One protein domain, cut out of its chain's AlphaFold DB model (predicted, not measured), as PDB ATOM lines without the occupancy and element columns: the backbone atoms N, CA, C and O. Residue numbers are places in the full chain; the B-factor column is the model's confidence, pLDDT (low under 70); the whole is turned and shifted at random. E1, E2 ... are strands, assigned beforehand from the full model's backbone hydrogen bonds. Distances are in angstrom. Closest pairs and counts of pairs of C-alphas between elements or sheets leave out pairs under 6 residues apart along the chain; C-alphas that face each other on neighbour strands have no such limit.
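This is residues 2 to 55 of the 55 residues of an uncharacterized protein of Streptomyces sp. NL15-2K (UniProt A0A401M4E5). This flat model has little regular structure: its chain winds in two small stacked turns, E1 and E2 in one, E3 and E4 in the next, with a long loop, residues 21 to 37, between the turns. The printed part has 54 residues, no named helix and four strands, E1 to E4 in chain order, in two parallel sheets, E1 = E3 and E2 = E4. The class is all strand, with 12 residues in named elements. It is only just compact, close to loose, with radius of gyration of the C-alphas 11.6 A and spans 35 by 28 by 12 A.

Look first at E1, residues 6 to 8, parallel to E3, residues 38 to 40, at 15 degrees; N 7 and O 38 are within hydrogen-bond range, 2.9 A. E2, residues 18 to 20, is parallel to E4, residues 44 to 46, at 28 degrees; N 20 and O 45 are within range, 2.9 A. Between the sheets, the closest C-alphas of E1 and E2 are Ser 7 and Ala 19, 6.0 A. E1 and E4 are apart.

Find C-alpha 6 at (1.580, -38.346, 17.605); E1 runs 6.9 A, as does E3. E2 spans 5.5 A, and E4 5.6 A, ending at C-alpha 46 (13.940, -36.125, 16.354).

The C-alphas of Gly 11 and Gly 28, the two farthest apart, are 35.8 A apart. The printed part has no cut; E2 to E3 is a long link. Only residue 55 has pLDDT under 70.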
ATOM      1  N   PHE A   2       7.299 -28.136  19.366       94.06
ATOM      2  CA  PHE A   2       6.552 -29.378  19.104       94.06
ATOM      3  C   PHE A   2       6.199 -30.062  20.432       94.06
ATOM      4  O   PHE A   2       7.097 -30.414  21.205       94.06
ATOM      5  N   LYS A   3       4.908 -30.245  20.720       95.38
ATOM      6  CA  LYS A   3       4.406 -30.801  21.986       95.38
ATOM      7  C   LYS A   3       3.120 -31.589  21.737       95.38
ATOM      8  O   LYS A   3       2.265 -31.108  21.005       95.38
ATOM      9  N   GLY A   4       2.983 -32.759  22.367       95.00
ATOM     10  CA  GLY A   4       1.772 -33.589  22.297       95.00
ATOM     11  C   GLY A   4       1.453 -34.192  20.923       95.00
ATOM     12  O   GLY A   4       0.366 -34.731  20.742       95.00
ATOM     13  N   ASN A   5       2.368 -34.121  19.954       93.94
ATOM     14  CA  ASN A   5       2.144 -34.702  18.635       93.94
ATOM     15  C   ASN A   5       2.255 -36.228  18.689       93.94
ATOM     16  O   ASN A   5       3.054 -36.787  19.446       93.94
ATOM     17  N   ARG A   6       1.500 -36.901  17.822       95.50
ATOM     18  CA  ARG A   6       1.580 -38.346  17.605       95.50
ATOM     19  C   ARG A   6       1.928 -38.615  16.151       95.50
ATOM     20  O   ARG A   6       1.182 -38.227  15.258       95.50
ATOM     21  N   SER A   7       3.041 -39.299  15.921       94.81
ATOM     22  CA  SER A   7       3.508 -39.661  14.583       94.81
ATOM     23  C   SER A   7       3.587 -41.175  14.437       94.81
ATOM     24  O   SER A   7       4.048 -41.874  15.338       94.81
ATOM     25  N   THR A   8       3.164 -41.694  13.288       94.81
ATOM     26  CA  THR A   8       3.365 -43.097  12.920       94.81
ATOM     27  C   THR A   8       4.244 -43.166  11.683       94.81
ATOM     28  O   THR A   8       3.951 -42.551  10.662       94.81
ATOM     29  N   LEU A   9       5.356 -43.880  11.802       94.19
ATOM     30  CA  LEU A   9       6.317 -44.137  10.735       94.19
ATOM     31  C   LEU A   9       6.281 -45.614  10.322       94.19
ATOM     32  O   LEU A   9       7.248 -46.136   9.764       94.19
ATOM     33  N   THR A  10       5.188 -46.318  10.622       93.56
ATOM     34  CA  THR A  10       4.953 -47.680  10.138       93.56
ATOM     35  C   THR A  10       5.018 -47.701   8.613       93.56
ATOM     36  O   THR A  10       4.386 -46.889   7.946       93.56
ATOM     37  N   GLY A  11       5.819 -48.611   8.059       92.50
ATOM     38  CA  GLY A  11       6.061 -48.695   6.615       92.50
ATOM     39  C   GLY A  11       7.104 -47.708   6.076       92.50
ATOM     40  O   GLY A  11       7.536 -47.865   4.938       92.50
ATOM     41  N   ALA A  12       7.580 -46.743   6.875       92.31
ATOM     42  CA  ALA A  12       8.679 -45.877   6.461       92.31
ATOM     43  C   ALA A  12       9.990 -46.677   6.358       92.31
ATOM     44  O   ALA A  12      10.356 -47.443   7.259       92.31
ATOM     45  N   SER A  13      10.729 -46.466   5.271       90.31
ATOM     46  CA  SER A  13      12.025 -47.092   4.999       90.31
ATOM     47  C   SER A  13      13.147 -46.046   4.944       90.31
ATOM     48  O   SER A  13      12.905 -44.843   5.012       90.31
ATOM     49  N   GLY A  14      14.397 -46.509   4.899       89.50
ATOM     50  CA  GLY A  14      15.574 -45.638   4.857       89.50
ATOM     51  C   GLY A  14      16.143 -45.243   6.230       89.50
ATOM     52  O   GLY A  14      15.635 -45.646   7.283       89.50
ATOM     53  N   PRO A  15      17.264 -44.501   6.243       85.12
ATOM     54  CA  PRO A  15      17.993 -44.179   7.469       85.12
ATOM     55  C   PRO A  15      17.318 -43.086   8.312       85.12
ATOM     56  O   PRO A  15      17.427 -43.116   9.536       85.12
ATOM     57  N   THR A  16      16.580 -42.166   7.688       85.06
ATOM     58  CA  THR A  16      16.037 -40.932   8.287       85.06
ATOM     59  C   THR A  16      14.580 -41.055   8.744       85.06
ATOM     60  O   THR A  16      13.788 -40.126   8.611       85.06
ATOM     61  N   ARG A  17      14.208 -42.202   9.324       91.38
ATOM     62  CA  ARG A  17      12.863 -42.457   9.881       91.38
ATOM     63  C   ARG A  17      12.667 -41.730  11.217       91.38
ATOM     64  O   ARG A  17      12.668 -42.368  12.276       91.38
ATOM     65  N   LEU A  18      12.560 -40.406  11.139       93.38
ATOM     66  CA  LEU A  18      12.426 -39.471  12.255       93.38
ATOM     67  C   LEU A  18      11.046 -38.814  12.239       93.38
ATOM     68  O   LEU A  18      10.571 -38.419  11.177       93.38
ATOM     69  N   ALA A  19      10.422 -38.658  13.408       93.88
ATOM     70  CA  ALA A  19       9.134 -37.965  13.502       93.88
ATOM     71  C   ALA A  19       9.267 -36.443  13.300       93.88
ATOM     72  O   ALA A  19       8.380 -35.820  12.725       93.88
ATOM     73  N   VAL A  20      10.381 -35.844  13.741       92.94
ATOM     74  CA  VAL A  20      10.674 -34.410  13.597       92.94
ATOM     75  C   VAL A  20      12.114 -34.203  13.121       92.94
ATOM     76  O   VAL A  20      13.061 -34.508  13.844       92.94
ATOM     77  N   ASN A  21      12.299 -33.630  11.933       92.81
ATOM     78  CA  ASN A  21      13.618 -33.276  11.401       92.81
ATOM     79  C   ASN A  21      13.810 -31.751  11.399       92.81
ATOM     80  O   ASN A  21      13.156 -31.047  10.633       92.81
ATOM     81  N   VAL A  22      14.693 -31.240  12.257       91.56
ATOM     82  CA  VAL A  22      14.985 -29.810  12.414       91.56
ATOM     83  C   VAL A  22      16.344 -29.502  11.790       91.56
ATOM     84  O   VAL A  22      17.374 -29.941  12.294       91.56
ATOM     85  N   THR A  23      16.360 -28.737  10.701       90.81
ATOM     86  CA  THR A  23      17.590 -28.420   9.948       90.81
ATOM     87  C   THR A  23      18.195 -27.058  10.289       90.81
ATOM     88  O   THR A  23      19.364 -26.829  10.008       90.81
ATOM     89  N   ASN A  24      17.433 -26.168  10.931       86.81
ATOM     90  CA  ASN A  24      17.877 -24.826  11.319       86.81
ATOM     91  C   ASN A  24      17.728 -24.623  12.838       86.81
ATOM     92  O   ASN A  24      16.895 -23.847  13.303       86.81
ATOM     93  N   HIS A  25      18.481 -25.407  13.615       89.00
ATOM     94  CA  HIS A  25      18.509 -25.346  15.078       89.00
ATOM     95  C   HIS A  25      19.792 -24.657  15.560       89.00
ATOM     96  O   HIS A  25      20.891 -25.113  15.250       89.00
ATOM     97  N   SER A  26      19.662 -23.595  16.360       90.25
ATOM     98  CA  SER A  26      20.803 -22.901  16.969       90.25
ATOM     99  C   SER A  26      20.469 -22.365  18.364       90.25
ATOM    100  O   SER A  26      19.309 -22.315  18.774       90.25
ATOM    101  N   SER A  27      21.485 -21.928  19.112       88.31
ATOM    102  CA  SER A  27      21.295 -21.336  20.443       88.31
ATOM    103  C   SER A  27      20.449 -20.055  20.422       88.31
ATOM    104  O   SER A  27      19.743 -19.807  21.403       88.31
ATOM    105  N   GLY A  28      20.497 -19.289  19.319       93.19
ATOM    106  CA  GLY A  28      19.712 -18.069  19.080       93.19
ATOM    107  C   GLY A  28      18.356 -18.302  18.401       93.19
ATOM    108  O   GLY A  28      17.495 -17.433  18.451       93.19
ATOM    109  N   CYS A  29      18.134 -19.481  17.813       87.75
ATOM    110  CA  CYS A  29      16.858 -19.905  17.237       87.75
ATOM    111  C   CYS A  29      16.550 -21.330  17.712       87.75
ATOM    112  O   CYS A  29      16.754 -22.325  17.006       87.75
ATOM    113  N   ARG A  30      16.134 -21.442  18.977       90.44
ATOM    114  CA  ARG A  30      15.906 -22.748  19.599       90.44
ATOM    115  C   ARG A  30      14.597 -23.351  19.130       90.44
ATOM    116  O   ARG A  30      13.541 -22.724  19.168       90.44
ATOM    117  N   THR A  31      14.670 -24.632  18.798       93.12
ATOM    118  CA  THR A  31      13.499 -25.477  18.603       93.12
ATOM    119  C   THR A  31      13.360 -26.386  19.809       93.12
ATOM    120  O   THR A  31      14.276 -27.128  20.144       93.12
ATOM    121  N   THR A  32      12.202 -26.342  20.461       93.38
ATOM    122  CA  THR A  32      11.900 -27.201  21.610       93.38
ATOM    123  C   THR A  32      11.005 -28.349  21.167       93.38
ATOM    124  O   THR A  32       9.891 -28.114  20.681       93.38
ATOM    125  N   VAL A  33      11.483 -29.580  21.357       94.44
ATOM    126  CA  VAL A  33      10.725 -30.823  21.163       94.44
ATOM    127  C   VAL A  33      10.508 -31.449  22.535       94.44
ATOM    128  O   VAL A  33      11.468 -31.859  23.177       94.44
ATOM    129  N   TYR A  34       9.263 -31.509  22.998       94.88
ATOM    130  CA  TYR A  34       8.940 -32.073  24.312       94.88
ATOM    131  C   TYR A  34       8.864 -33.602  24.289       94.88
ATOM    132  O   TYR A  34       8.405 -34.191  23.310       94.88
ATOM    133  N   SER A  35       9.190 -34.253  25.404       93.25
ATOM    134  CA  SER A  35       9.044 -35.713  25.537       93.25
ATOM    135  C   SER A  35       7.588 -36.208  25.487       93.25
ATOM    136  O   SER A  35       7.349 -37.382  25.252       93.25
ATOM    137  N   SER A  36       6.606 -35.307  25.624       94.56
ATOM    138  CA  SER A  36       5.176 -35.609  25.414       94.56
ATOM    139  C   SER A  36       4.799 -36.011  23.978       94.56
ATOM    140  O   SER A  36       3.675 -36.448  23.749       94.56
ATOM    141  N   ASN A  37       5.683 -35.808  22.993       94.31
ATOM    142  CA  ASN A  37       5.432 -36.290  21.637       94.31
ATOM    143  C   ASN A  37       5.668 -37.806  21.581       94.31
ATOM    144  O   ASN A  37       6.598 -38.320  22.197       94.31
ATOM    145  N   THR A  38       4.867 -38.517  20.795       94.69
ATOM    146  CA  THR A  38       4.955 -39.975  20.654       94.69
ATOM    147  C   THR A  38       5.246 -40.365  19.214       94.69
ATOM    148  O   THR A  38       4.748 -39.746  18.271       94.69
ATOM    149  N   VAL A  39       6.056 -41.409  19.035       94.62
ATOM    150  CA  VAL A  39       6.331 -41.999  17.726       94.62
ATOM    151  C   VAL A  39       6.080 -43.500  17.772       94.62
ATOM    152  O   VAL A  39       6.465 -44.182  18.720       94.62
ATOM    153  N   THR A  40       5.409 -44.020  16.751       95.31
ATOM    154  CA  THR A  40       5.233 -45.457  16.528       95.31
ATOM    155  C   THR A  40       5.943 -45.849  15.243       95.31
ATOM    156  O   THR A  40       5.720 -45.236  14.204       95.31
ATOM    157  N   GLY A  41       6.803 -46.867  15.306       89.06
ATOM    158  CA  GLY A  41       7.691 -47.208  14.194       89.06
ATOM    159  C   GLY A  41       8.797 -46.163  13.972       89.06
ATOM    160  O   GLY A  41       8.769 -45.066  14.520       89.06
ATOM    161  N   GLY A  42       9.807 -46.503  13.168       86.12
ATOM    162  CA  GLY A  42      10.959 -45.623  12.918       86.12
ATOM    163  C   GLY A  42      12.089 -45.757  13.946       86.12
ATOM    164  O   GLY A  42      12.156 -46.745  14.670       86.12
ATOM    165  N   LYS A  43      13.049 -44.820  13.933       83.50
ATOM    166  CA  LYS A  43      14.279 -44.898  14.753       83.50
ATOM    167  C   LYS A  43      14.363 -43.848  15.861       83.50
ATOM    168  O   LYS A  43      15.122 -44.044  16.802       83.50
ATOM    169  N   GLY A  44      13.624 -42.745  15.760       84.25
ATOM    170  CA  GLY A  44      13.720 -41.669  16.741       84.25
ATOM    171  C   GLY A  44      12.623 -40.622  16.619       84.25
ATOM    172  O   GLY A  44      11.973 -40.480  15.581       84.25
ATOM    173  N   LEU A  45      12.438 -39.871  17.705       91.19
ATOM    174  CA  LEU A  45      11.504 -38.751  17.763       91.19
ATOM    175  C   LEU A  45      12.025 -37.555  16.954       91.19
ATOM    176  O   LEU A  45      11.259 -36.905  16.251       91.19
ATOM    177  N   THR A  46      13.327 -37.268  17.037       93.31
ATOM    178  CA  THR A  46      13.940 -36.125  16.354       93.31
ATOM    179  C   THR A  46      15.442 -36.314  16.092       93.31
ATOM    180  O   THR A  46      16.050 -37.226  16.646       93.31
ATOM    181  N   ASN A  47      16.030 -35.470  15.233       92.38
ATOM    182  CA  ASN A  47      17.475 -35.354  15.000       92.38
ATOM    183  C   ASN A  47      18.199 -34.421  15.998       92.38
ATOM    184  O   ASN A  47      19.392 -34.183  15.831       92.38
ATOM    185  N   ILE A  48      17.498 -33.875  16.999       91.44
ATOM    186  CA  ILE A  48      18.067 -33.014  18.053       91.44
ATOM    187  C   ILE A  48      17.738 -33.548  19.458       91.44
ATOM    188  O   ILE A  48      16.988 -34.508  19.611       91.44
ATOM    189  N   THR A  49      18.280 -32.937  20.515       89.88
ATOM    190  CA  THR A  49      17.971 -33.328  21.901       89.88
ATOM    191  C   THR A  49      16.507 -33.046  22.258       89.88
ATOM    192  O   THR A  49      15.974 -31.972  21.979       89.88
ATOM    193  N   VAL A  50      15.861 -34.005  22.927       91.19
ATOM    194  CA  VAL A  50      14.490 -33.871  23.436       91.19
ATOM    195  C   VAL A  50      14.500 -33.161  24.786       91.19
ATOM    196  O   VAL A  50      15.292 -33.483  25.666       91.19
ATOM    197  N   THR A  51      13.591 -32.205  24.959       93.50
ATOM    198  CA  THR A  51      13.337 -31.540  26.238       93.50
ATOM    199  C   THR A  51      12.464 -32.444  27.115       93.50
ATOM    200  O   THR A  51      11.358 -32.805  26.686       93.50
ATOM    201  N   PRO A  52      12.916 -32.815  28.326       89.94
ATOM    202  CA  PRO A  52      12.098 -33.570  29.265       89.94
ATOM    203  C   PRO A  52      10.782 -32.843  29.552       89.94
ATOM    204  O   PRO A  52      10.750 -31.620  29.692       89.94
ATOM    205  N   SER A  53       9.684 -33.589  29.626       82.19
ATOM    206  CA  SER A  53       8.471 -33.071  30.252       82.19
ATOM    207  C   SER A  53       8.732 -33.117  31.752       82.19
ATOM    208  O   SER A  53       9.114 -34.176  32.248       82.19
ATOM    209  N   SER A  54       8.571 -32.000  32.463       74.88
ATOM    210  CA  SER A  54       8.480 -32.072  33.924       74.88
ATOM    211  C   SER A  54       7.419 -33.117  34.310       74.88
ATOM    212  O   SER A  54       6.426 -33.216  33.578       74.88
ATOM    213  N   PRO A  55       7.637 -33.909  35.376       61.91
ATOM    214  CA  PRO A  55       6.599 -34.783  35.913       61.91
ATOM    215  C   PRO A  55       5.345 -33.992  36.310       61.91
ATOM    216  O   PRO A  55       5.479 -32.791  36.648       61.91
TER     217      PRO A  55